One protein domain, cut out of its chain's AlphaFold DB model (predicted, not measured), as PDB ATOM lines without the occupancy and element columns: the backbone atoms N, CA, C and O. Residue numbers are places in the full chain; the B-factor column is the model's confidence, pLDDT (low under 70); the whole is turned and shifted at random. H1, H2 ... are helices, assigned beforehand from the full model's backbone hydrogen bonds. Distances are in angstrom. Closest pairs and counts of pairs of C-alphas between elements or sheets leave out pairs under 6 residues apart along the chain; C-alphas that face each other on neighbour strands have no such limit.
ATOM      1  N   ARG A 228      -4.866 -50.767  26.955       92.81
ATOM      2  CA  ARG A 228      -5.384 -50.397  28.285       92.81
ATOM      3  C   ARG A 228      -4.687 -49.153  28.831       92.81
ATOM      4  O   ARG A 228      -5.373 -48.265  29.336       92.81
ATOM      5  N   ALA A 229      -3.363 -49.076  28.709       94.81
ATOM      6  CA  ALA A 229      -2.579 -47.926  29.146       94.81
ATOM      7  C   ALA A 229      -2.976 -46.661  28.372       94.81
ATOM      8  O   ALA A 229      -3.212 -45.619  28.981       94.81
ATOM      9  N   ALA A 230      -3.156 -46.762  27.053       95.75
ATOM     10  CA  ALA A 230      -3.638 -45.665  26.221       95.75
ATOM     11  C   ALA A 230      -5.054 -45.214  26.614       95.75
ATOM     12  O   ALA A 230      -5.305 -44.016  26.745       95.75
ATOM     13  N   ALA A 231      -5.974 -46.153  26.859       94.62
ATOM     14  CA  ALA A 231      -7.330 -45.840  27.316       94.62
ATOM     15  C   ALA A 231      -7.337 -45.150  28.689       94.62
ATOM     16  O   ALA A 231      -8.078 -44.184  28.896       94.62
ATOM     17  N   GLN A 232      -6.489 -45.607  29.611       94.31
ATOM     18  CA  GLN A 232      -6.322 -44.992  30.924       94.31
ATOM     19  C   GLN A 232      -5.740 -43.579  30.803       94.31
ATOM     20  O   GLN A 232      -6.346 -42.639  31.318       94.31
ATOM     21  N   ALA A 233      -4.638 -43.410  30.071       94.62
ATOM     22  CA  ALA A 233      -4.018 -42.107  29.845       94.62
ATOM     23  C   ALA A 233      -5.005 -41.117  29.210       94.62
ATOM     24  O   ALA A 233      -5.150 -39.995  29.687       94.62
ATOM     25  N   PHE A 234      -5.766 -41.557  28.207       95.94
ATOM     26  CA  PHE A 234      -6.813 -40.748  27.590       95.94
ATOM     27  C   PHE A 234      -7.908 -40.320  28.579       95.94
ATOM     28  O   PHE A 234      -8.374 -39.181  28.550       95.94
ATOM     29  N   SER A 235      -8.342 -41.223  29.465       92.50
ATOM     30  CA  SER A 235      -9.377 -40.915  30.462       92.50
ATOM     31  C   SER A 235      -8.919 -39.880  31.493       92.50
ATOM     32  O   SER A 235      -9.736 -39.080  31.946       92.50
ATOM     33  N   GLN A 236      -7.621 -39.856  31.801       94.25
ATOM     34  CA  GLN A 236      -7.004 -38.974  32.794       94.25
ATOM     35  C   GLN A 236      -6.615 -37.593  32.242       94.25
ATOM     36  O   GLN A 236      -6.256 -36.713  33.015       94.25
ATOM     37  N   MET A 237      -6.704 -37.372  30.926       94.12
ATOM     38  CA  MET A 237      -6.381 -36.074  30.327       94.12
ATOM     39  C   MET A 237      -7.298 -34.944  30.813       94.12
ATOM     40  O   MET A 237      -8.503 -35.176  31.002       94.12
ATOM     41  N   PRO A 238      -6.778 -33.701  30.893       96.62
ATOM     42  CA  PRO A 238      -7.597 -32.507  31.044       96.62
ATOM     43  C   PRO A 238      -8.724 -32.470  30.009       96.62
ATOM     44  O   PRO A 238      -8.541 -32.830  28.842       96.62
ATOM     45  N   VAL A 239      -9.907 -32.012  30.429       94.50
ATOM     46  CA  VAL A 239     -11.107 -31.940  29.579       94.50
ATOM     47  C   VAL A 239     -10.833 -31.314  28.199       94.50
ATOM     48  O   VAL A 239     -11.200 -31.962  27.216       94.50
ATOM     49  N   PRO A 240     -10.202 -30.127  28.068       95.19
ATOM     50  CA  PRO A 240     -10.004 -29.498  26.759       95.19
ATOM     51  C   PRO A 240      -9.145 -30.347  25.811       95.19
ATOM     52  O   PRO A 240      -9.565 -30.615  24.681       95.19
ATOM     53  N   GLN A 241      -8.015 -30.869  26.294       93.94
ATOM     54  CA  GLN A 241      -7.129 -31.751  25.527       93.94
ATOM     55  C   GLN A 241      -7.850 -33.039  25.109       93.94
ATOM     56  O   GLN A 241      -7.846 -33.435  23.940       93.94
ATOM     57  N   ARG A 242      -8.593 -33.650  26.039       95.06
ATOM     58  CA  ARG A 242      -9.403 -34.837  25.751       95.06
ATOM     59  C   ARG A 242     -10.445 -34.558  24.665       95.06
ATOM     60  O   ARG A 242     -10.662 -35.408  23.805       95.06
ATOM     61  N   GLN A 243     -11.089 -33.385  24.646       93.94
ATOM     62  CA  GLN A 243     -12.038 -33.026  23.579       93.94
ATOM     63  C   GLN A 243     -11.359 -32.869  22.213       93.94
ATOM     64  O   GLN A 243     -11.938 -33.283  21.204       93.94
ATOM     65  N   GLN A 244     -10.145 -32.318  22.166       93.44
ATOM     66  CA  GLN A 244      -9.353 -32.231  20.936       93.44
ATOM     67  C   GLN A 244      -9.016 -33.623  20.401       93.44
ATOM     68  O   GLN A 244      -9.359 -33.940  19.259       93.44
ATOM     69  N   MET A 245      -8.497 -34.512  21.246       95.25
ATOM     70  CA  MET A 245      -8.217 -35.893  20.847       95.25
ATOM     71  C   MET A 245      -9.483 -36.661  20.441       95.25
ATOM     72  O   MET A 245      -9.453 -37.431  19.483       95.25
ATOM     73  N   ARG A 246     -10.639 -36.408  21.078       93.69
ATOM     74  CA  ARG A 246     -11.940 -36.966  20.642       93.69
ATOM     75  C   ARG A 246     -12.350 -36.506  19.247       93.69
ATOM     76  O   ARG A 246     -13.092 -37.224  18.574       93.69
ATOM     77  N   ARG A 247     -11.976 -35.295  18.826       92.62
ATOM     78  CA  ARG A 247     -12.217 -34.814  17.455       92.62
ATOM     79  C   ARG A 247     -11.315 -35.569  16.481       92.62
ATOM     80  O   ARG A 247     -11.856 -36.204  15.582       92.62
ATOM     81  N   ALA A 248     -10.005 -35.610  16.731       94.00
ATOM     82  CA  ALA A 248      -9.049 -36.355  15.904       94.00
ATOM     83  C   ALA A 248      -9.443 -37.827  15.749       94.00
ATOM     84  O   ALA A 248      -9.614 -38.310  14.635       94.00
ATOM     85  N   PHE A 249      -9.714 -38.515  16.860       94.38
ATOM     86  CA  PHE A 249     -10.141 -39.913  16.861       94.38
ATOM     87  C   PHE A 249     -11.401 -40.154  16.016       94.38
ATOM     88  O   PHE A 249     -11.499 -41.151  15.302       94.38
ATOM     89  N   ARG A 250     -12.382 -39.238  16.076       91.19
ATOM     90  CA  ARG A 250     -13.625 -39.357  15.301       91.19
ATOM     91  C   ARG A 250     -13.409 -39.242  13.800       91.19
ATOM     92  O   ARG A 250     -14.193 -39.862  13.090       91.19
ATOM     93  N   VAL A 251     -12.415 -38.469  13.366       91.44
ATOM     94  CA  VAL A 251     -12.023 -38.343  11.956       91.44
ATOM     95  C   VAL A 251     -11.180 -39.547  11.547       91.44
ATOM     96  O   VAL A 251     -11.491 -40.221  10.578       91.44
ATOM     97  N   LEU A 252     -10.156 -39.896  12.327       92.81
ATOM     98  CA  LEU A 252      -9.243 -40.992  11.997       92.81
ATOM     99  C   LEU A 252      -9.956 -42.347  11.893       92.81
ATOM    100  O   LEU A 252      -9.660 -43.130  10.999       92.81
ATOM    101  N   ARG A 253     -10.947 -42.632  12.747       91.62
ATOM    102  CA  ARG A 253     -11.697 -43.901  12.668       91.62
ATOM    103  C   ARG A 253     -12.463 -44.070  11.346       91.62
ATOM    104  O   ARG A 253     -12.763 -45.209  10.990       91.62
ATOM    105  N   THR A 254     -12.781 -42.972  10.647       90.69
ATOM    106  CA  THR A 254     -13.448 -43.024   9.336       90.69
ATOM    107  C   THR A 254     -12.480 -43.193   8.177       90.69
ATOM    108  O   THR A 254     -12.922 -43.332   7.045       90.69
ATOM    109  N   LEU A 255     -11.172 -43.177   8.444       91.12
ATOM    110  CA  LEU A 255     -10.142 -43.460   7.454       91.12
ATOM    111  C   LEU A 255      -9.795 -44.958   7.460       91.12
ATOM    112  O   LEU A 255      -9.815 -45.581   8.537       91.12
ATOM    113  N   PRO A 256      -9.454 -45.537   6.294       92.31
ATOM    114  CA  PRO A 256      -8.889 -46.877   6.196       92.31
ATOM    115  C   PRO A 256      -7.653 -47.045   7.096       92.31
ATOM    116  O   PRO A 256      -6.907 -46.082   7.280       92.31
ATOM    117  N   PRO A 257      -7.383 -48.250   7.637       90.69
ATOM    118  CA  PRO A 257      -6.283 -48.471   8.580       90.69
ATOM    119  C   PRO A 257      -4.913 -47.964   8.110       90.69
ATOM    120  O   PRO A 257      -4.220 -47.319   8.890       90.69
ATOM    121  N   ALA A 258      -4.554 -48.177   6.840       91.25
ATOM    122  CA  ALA A 258      -3.291 -47.685   6.280       91.25
ATOM    123  C   ALA A 258      -3.195 -46.149   6.329       91.25
ATOM    124  O   ALA A 258      -2.212 -45.600   6.825       91.25
ATOM    125  N   GLN A 259      -4.268 -45.458   5.930       93.31
ATOM    126  CA  GLN A 259      -4.340 -43.994   5.979       93.31
ATOM    127  C   GLN A 259      -4.299 -43.457   7.415       93.31
ATOM    128  O   GLN A 259      -3.769 -42.377   7.652       93.31
ATOM    129  N   ARG A 260      -4.824 -44.194   8.410       94.19
ATOM    130  CA  ARG A 260      -4.700 -43.789   9.825       94.19
ATOM    131  C   ARG A 260      -3.234 -43.666  10.221       94.19
ATOM    132  O   ARG A 260      -2.860 -42.662  10.819       94.19
ATOM    133  N   THR A 261      -2.431 -44.677   9.892       92.69
ATOM    134  CA  THR A 261      -0.999 -44.717  10.216       92.69
ATOM    135  C   THR A 261      -0.240 -43.606   9.503       92.69
ATOM    136  O   THR A 261       0.553 -42.912  10.133       92.69
ATOM    137  N   GLU A 262      -0.529 -43.380   8.222       94.75
ATOM    138  CA  GLU A 262       0.065 -42.292   7.443       94.75
ATOM    139  C   GLU A 262      -0.214 -40.921   8.078       94.75
ATOM    140  O   GLU A 262       0.710 -40.156   8.354       94.75
ATOM    141  N   ILE A 263      -1.476 -40.640   8.420       95.06
ATOM    142  CA  ILE A 263      -1.844 -39.378   9.068       95.06
ATOM    143  C   ILE A 263      -1.176 -39.239  10.439       95.06
ATOM    144  O   ILE A 263      -0.629 -38.175  10.725       95.06
ATOM    145  N   LEU A 264      -1.175 -40.287  11.272       95.38
ATOM    146  CA  LEU A 264      -0.530 -40.271  12.594       95.38
ATOM    147  C   LEU A 264       0.983 -39.990  12.521       95.38
ATOM    148  O   LEU A 264       1.551 -39.474  13.486       95.38
ATOM    149  N   ASN A 265       1.622 -40.308  11.394       95.12
ATOM    150  CA  ASN A 265       3.050 -40.090  11.158       95.12
ATOM    151  C   ASN A 265       3.353 -38.818  10.348       95.12
ATOM    152  O   ASN A 265       4.516 -38.459  10.195       95.12
ATOM    153  N   SER A 266       2.332 -38.113   9.855       96.06
ATOM    154  CA  SER A 266       2.526 -36.904   9.056       96.06
ATOM    155  C   SER A 266       3.109 -35.742   9.875       96.06
ATOM    156  O   SER A 266       2.833 -35.590  11.074       96.06
ATOM    157  N   ALA A 267       3.878 -34.872   9.210       96.06
ATOM    158  CA  ALA A 267       4.454 -33.672   9.823       96.06
ATOM    159  C   ALA A 267       3.366 -32.742  10.387       96.06
ATOM    160  O   ALA A 267       3.456 -32.275  11.519       96.06
ATOM    161  N   ARG A 268       2.276 -32.558   9.632       92.81
ATOM    162  CA  ARG A 268       1.128 -31.726  10.019       92.81
ATOM    163  C   ARG A 268       0.435 -32.235  11.286       92.81
ATOM    164  O   ARG A 268       0.124 -31.455  12.183       92.81
ATOM    165  N   PHE A 269       0.244 -33.551  11.402       95.56
ATOM    166  CA  PHE A 269      -0.321 -34.140  12.615       95.56
ATOM    167  C   PHE A 269       0.644 -34.028  13.801       95.56
ATOM    168  O   PHE A 269       0.218 -33.714  14.911       95.56
ATOM    169  N   SER A 270       1.943 -34.216  13.562       95.62
ATOM    170  CA  SER A 270       2.989 -34.084  14.585       95.62
ATOM    171  C   SER A 270       3.169 -32.647  15.089       95.62
ATOM    172  O   SER A 270       3.550 -32.466  16.239       95.62
ATOM    173  N   ALA A 271       2.834 -31.638  14.279       95.44
ATOM    174  CA  ALA A 271       2.811 -30.234  14.699       95.44
ATOM    175  C   ALA A 271       1.659 -29.914  15.672       95.44
ATOM    176  O   ALA A 271       1.757 -28.978  16.457       95.44
ATOM    177  N   THR A 272       0.568 -30.689  15.631       94.12
ATOM    178  CA  THR A 272      -0.620 -30.467  16.477       94.12
ATOM    179  C   THR A 272      -0.665 -31.394  17.696       94.12
ATOM    180  O   THR A 272      -1.211 -31.019  18.731       94.12
ATOM    181  N   TYR A 273      -0.133 -32.615  17.576       96.25
ATOM    182  CA  TYR A 273      -0.215 -33.658  18.600       96.25
ATOM    183  C   TYR A 273       1.175 -34.158  18.991       96.25
ATOM    184  O   TYR A 273       1.955 -34.626  18.154       96.25
ATOM    185  N   SER A 274       1.448 -34.153  20.294       96.88
ATOM    186  CA  SER A 274       2.688 -34.673  20.873       96.88
ATOM    187  C   SER A 274       2.882 -36.169  20.575       96.88
ATOM    188  O   SER A 274       1.899 -36.900  20.403       96.88
ATOM    189  N   PRO A 275       4.125 -36.694  20.596       97.62
ATOM    190  CA  PRO A 275       4.382 -38.126  20.408       97.62
ATOM    191  C   PRO A 275       3.535 -39.028  21.320       97.62
ATOM    192  O   PRO A 275       3.041 -40.071  20.891       97.62
ATOM    193  N   ARG A 276       3.290 -38.592  22.564       96.94
ATOM    194  CA  ARG A 276       2.446 -39.304  23.531       96.94
ATOM    195  C   ARG A 276       0.983 -39.367  23.090       96.94
ATOM    196  O   ARG A 276       0.373 -40.432  23.153       96.94
ATOM    197  N   GLU A 277       0.408 -38.257  22.633       97.31
ATOM    198  CA  GLU A 277      -0.982 -38.216  22.158       97.31
ATOM    199  C   GLU A 277      -1.170 -39.046  20.886       97.31
ATOM    200  O   GLU A 277      -2.169 -39.759  20.761       97.31
ATOM    201  N   ARG A 278      -0.191 -39.010  19.973       97.44
ATOM    202  CA  ARG A 278      -0.194 -39.825  18.749       97.44
ATOM    203  C   ARG A 278      -0.147 -41.317  19.069       97.44
ATOM    204  O   ARG A 278      -0.941 -42.072  18.513       97.44
ATOM    205  N   ASN A 279       0.696 -41.728  20.019       97.25
ATOM    206  CA  ASN A 279       0.752 -43.111  20.505       97.25
ATOM    207  C   ASN A 279      -0.594 -43.551  21.113       97.25
ATOM    208  O   ASN A 279      -1.127 -44.602  20.756       97.25
ATOM    209  N   ILE A 280      -1.201 -42.704  21.954       97.06
ATOM    210  CA  ILE A 280      -2.524 -42.972  22.531       97.06
ATOM    211  C   ILE A 280      -3.570 -43.153  21.426       97.06
ATOM    212  O   ILE A 280      -4.327 -44.123  21.457       97.06
ATOM    213  N   LEU A 281      -3.613 -42.265  20.429       96.50
ATOM    214  CA  LEU A 281      -4.546 -42.398  19.307       96.50
ATOM    215  C   LEU A 281      -4.296 -43.675  18.501       96.50
ATOM    216  O   LEU A 281      -5.260 -44.383  18.216       96.50
ATOM    217  N   GLY A 282      -3.041 -43.997  18.188       96.19
ATOM    218  CA  GLY A 282      -2.669 -45.218  17.468       96.19
ATOM    219  C   GLY A 282      -3.140 -46.484  18.183       96.19
ATOM    220  O   GLY A 282      -3.848 -47.302  17.594       96.19
ATOM    221  N   ASN A 283      -2.856 -46.596  19.480       96.00
ATOM    222  CA  ASN A 283      -3.278 -47.739  20.291       96.00
ATOM    223  C   ASN A 283      -4.801 -47.846  20.403       96.00
ATOM    224  O   ASN A 283      -5.357 -48.936  20.365       96.00
ATOM    225  N   LEU A 284      -5.516 -46.728  20.519       95.00
ATOM    226  CA  LEU A 284      -6.976 -46.768  20.593       95.00
ATOM    227  C   LEU A 284      -7.619 -47.115  19.244       95.00
ATOM    228  O   LEU A 284      -8.671 -47.754  19.228       95.00
ATOM    229  N   LEU A 285      -7.006 -46.698  18.133       94.81
ATOM    230  CA  LEU A 285      -7.476 -46.962  16.770       94.81
ATOM    231  C   LEU A 285      -7.164 -48.383  16.285       94.81
ATOM    232  O   LEU A 285      -7.846 -48.847  15.371       94.81
ATOM    233  N   SER A 286      -6.193 -49.079  16.885       93.19
ATOM    234  CA  SER A 286      -5.823 -50.453  16.502       93.19
ATOM    235  C   SER A 286      -6.959 -51.461  16.706       93.19
ATOM    236  O   SER A 286      -7.050 -52.445  15.980       93.19
ATOM    237  N   ILE A 287      -7.864 -51.183  17.650       92.62
ATOM    238  CA  ILE A 287      -9.043 -52.012  17.939       92.62
ATOM    239  C   ILE A 287     -10.348 -51.418  17.402       92.62
ATOM    240  O   ILE A 287     -11.420 -51.958  17.664       92.62
ATOM    241  N   GLU A 288     -10.308 -50.280  16.701       91.19
ATOM    242  CA  GLU A 288     -11.517 -49.679  16.130       91.19
ATOM    243  C   GLU A 288     -11.816 -50.246  14.739       91.19
ATOM    244  O   GLU A 288     -11.025 -50.026  13.809       91.19
ATOM    245  N   PRO A 289     -13.000 -50.864  14.550       88.06
ATOM    246  CA  PRO A 289     -13.463 -51.276  13.232       88.06
ATOM    247  C   PRO A 289     -13.490 -50.091  12.265       88.06
ATOM    248  O   PRO A 289     -13.904 -48.982  12.634       88.06
ATOM    249  N   TYR A 290     -13.056 -50.322  11.025       85.62
ATOM    250  CA  TYR A 290     -13.190 -49.337   9.956       85.62
ATOM    251  C   TYR A 290     -14.661 -48.993   9.721       85.62
ATOM    252  O   TYR A 290     -15.514 -49.872   9.634       85.62
ATOM    253  N   GLN A 291     -14.950 -47.694   9.676       79.44
ATOM    254  CA  GLN A 291     -16.285 -47.157   9.459       79.44
ATOM    255  C   GLN A 291     -16.207 -46.179   8.296       79.44
ATOM    256  O   GLN A 291     -15.840 -45.025   8.531       79.44
ATOM    257  N   PRO A 292     -16.520 -46.607   7.064       77.12
ATOM    258  CA  PRO A 292     -16.542 -45.674   5.955       77.12
ATOM    259  C   PRO A 292     -17.520 -44.528   6.270       77.12
ATOM    260  O   PRO A 292     -18.533 -44.751   6.956       77.12
ATOM    261  N   PRO A 293     -17.220 -43.297   5.823       75.94
ATOM    262  CA  PRO A 293     -18.173 -42.199   5.889       75.94
ATOM    263  C   PRO A 293     -19.520 -42.654   5.321       75.94
ATOM    264  O   PRO A 293     -19.568 -43.279   4.264       75.94
ATOM    265  N   GLN A 294     -20.607 -42.391   6.046       74.62
ATOM    266  CA  GLN A 294     -21.938 -42.726   5.549       74.62
ATOM    267  C   GLN A 294     -22.246 -41.843   4.330       74.62
ATOM    268  O   GLN A 294     -21.977 -40.637   4.401       74.62
ATOM    269  N   PRO A 295     -22.803 -42.394   3.238       74.44
ATOM    270  CA  PRO A 295     -23.266 -41.589   2.113       74.44
ATOM    271  C   PRO A 295     -24.212 -40.482   2.600       74.44
ATOM    272  O   PRO A 295     -25.117 -40.741   3.390       74.44
ATOM    273  N   GLY A 296     -23.962 -39.235   2.193       75.06
ATOM    274  CA  GLY A 296     -24.760 -38.072   2.604       75.06
ATOM    275  C   GLY A 296     -24.422 -37.474   3.980       75.06
ATOM    276  O   GLY A 296     -24.970 -36.433   4.336       75.06
ATOM    277  N   ALA A 297     -23.505 -38.062   4.757       73.00
ATOM    278  CA  ALA A 297     -23.037 -37.436   5.991       73.00
ATOM    279  C   ALA A 297     -21.994 -36.337   5.694       73.00
ATOM    280  O   ALA A 297     -21.065 -36.577   4.916       73.00
ATOM    281  N   PRO A 298     -22.067 -35.163   6.354       73.44
ATOM    282  CA  PRO A 298     -21.031 -34.144   6.247       73.44
ATOM    283  C   PRO A 298     -19.661 -34.726   6.601       73.44
ATOM    284  O   PRO A 298     -19.494 -35.331   7.668       73.44
ATOM    285  N   GLN A 299     -18.674 -34.537   5.721       69.56
ATOM    286  CA  GLN A 299     -17.325 -35.010   6.004       69.56
ATOM    287  C   GLN A 299     -16.768 -34.284   7.235       69.56
ATOM    288  O   GLN A 299     -16.851 -33.054   7.330       69.56
ATOM    289  N   PRO A 300     -16.205 -35.018   8.209       70.94
ATOM    290  CA  PRO A 300     -15.640 -34.382   9.380       70.94
ATOM    291  C   PRO A 300     -14.439 -33.524   8.969       70.94
ATOM    292  O   PRO A 300     -13.506 -34.010   8.329       70.94
ATOM    293  N   ARG A 301     -14.442 -32.249   9.378       77.75
ATOM    294  CA  ARG A 301     -13.285 -31.360   9.206       77.75
ATOM    295  C   ARG A 301     -12.056 -32.000   9.851       77.75
ATOM    296  O   ARG A 301     -12.114 -32.372  11.025       77.75
ATOM    297  N   LYS A 302     -10.966 -32.130   9.089       80.12
ATOM    298  CA  LYS A 302      -9.695 -32.692   9.565       80.12
ATOM    299  C   LYS A 302      -9.052 -31.691  10.544       80.12
ATOM    300  O   LYS A 302      -8.806 -30.560  10.146       80.12
ATOM    301  N   PRO A 303      -8.841 -32.050  11.823       70.75
ATOM    302  CA  PRO A 303      -8.325 -31.135  12.848       70.75
ATOM    303  C   PRO A 303      -6.791 -31.006  12.861       70.75
ATOM    304  O   PRO A 303      -6.238 -30.694  13.912       70.75
ATOM    305  N   TRP A 304      -6.118 -31.318  11.754       77.12
ATOM    306  CA  TRP A 304      -4.676 -31.172  11.576       77.12
ATOM    307  C   TRP A 304      -4.447 -30.404  10.298       77.12
ATOM    308  O   TRP A 304      -5.030 -30.756   9.250       77.12
TER     309      TRP A 304
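What this domain is: This is residues 228 to 304 of the 304 residues of the protein "DUF3106 domain-containing protein" of Acidobacterium capsulatum (UniProt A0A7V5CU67). A small cluster of helices gathers round H5, with H1 and H2 packing across it at steep angles, H3 running nearly alongside it the opposite way, and the short H4 near it. From the end of H5 a long tail, residues 286 to 304, swings away from the helices as far as Gly 296 and folds back to end at Trp 304. The printed part has 77 residues, with five named helices in the order H1, H2, H3, H4, H5 and no named strand; the class is all helix. The whole is compact, with a radius of gyration of the C-alphas of 12.2 A and spans of 35 by 25 by 23 A.

Where its parts are: H1 is residues 228 to 236, 12.4 A from first to last C-alpha, and begins at C-alpha 228 (-5.384, -50.397, 28.285). H2, the longest helix, is residues 239 to 252 and 19.9 A long. H3 is residues 257 to 265, 12.8 A long, and H4 is residues 267 to 272, 9.0 A long. H5 is residues 275 to 285, 15.2 A long, and ends at C-alpha 285 (-7.476, -46.962, 16.770). Residues 286 to 304 hold no named element.

How they stand to each other: H5 is the hub, touching H1, H2 and H3. H1 touches H5 at a steep tilt of 64 degrees, opposite ways; their closest C-alphas, of Ala 230 and Ile 280, are 4.7 A apart. H2 touches H5 at a steep tilt of 53 degrees, the same way, with the closest C-alphas, of Phe 249 and Leu 281, 6.6 A apart. H3 and H5 only just touch, with 3 pairs of C-alphas within 8 A, the closest being those of Leu 264 and Arg 278 at 6.2 A; they run opposite ways at a shallow tilt of 9 degrees. The helix packing is only just mostly crossed: of these 3 pairs, 1 is at a shallow tilt. H4 and H5 are close but not clearly touching, about perpendicular at 81 degrees, with the closest C-alphas, of Ser 270 and Arg 278, 7.8 A apart. H1 and H3, H1 and H4, and H2 and H4 are apart. In H1, H2, H3 and H5 every O i to N i+4 pair is within hydrogen-bond range; in H4 it is 1 of 2.

The domain as a whole: The two C-alphas farthest apart, those of Ala 229 and Gly 296, are 36.0 A apart. The printed part has no cut and ends at Trp 304, the chain's last residue. The links H1 to H2, H2 to H3, H3 to H4 and H4 to H5 are tight. The mean pLDDT of the printed part is 90.7, and residue 299 is under 70.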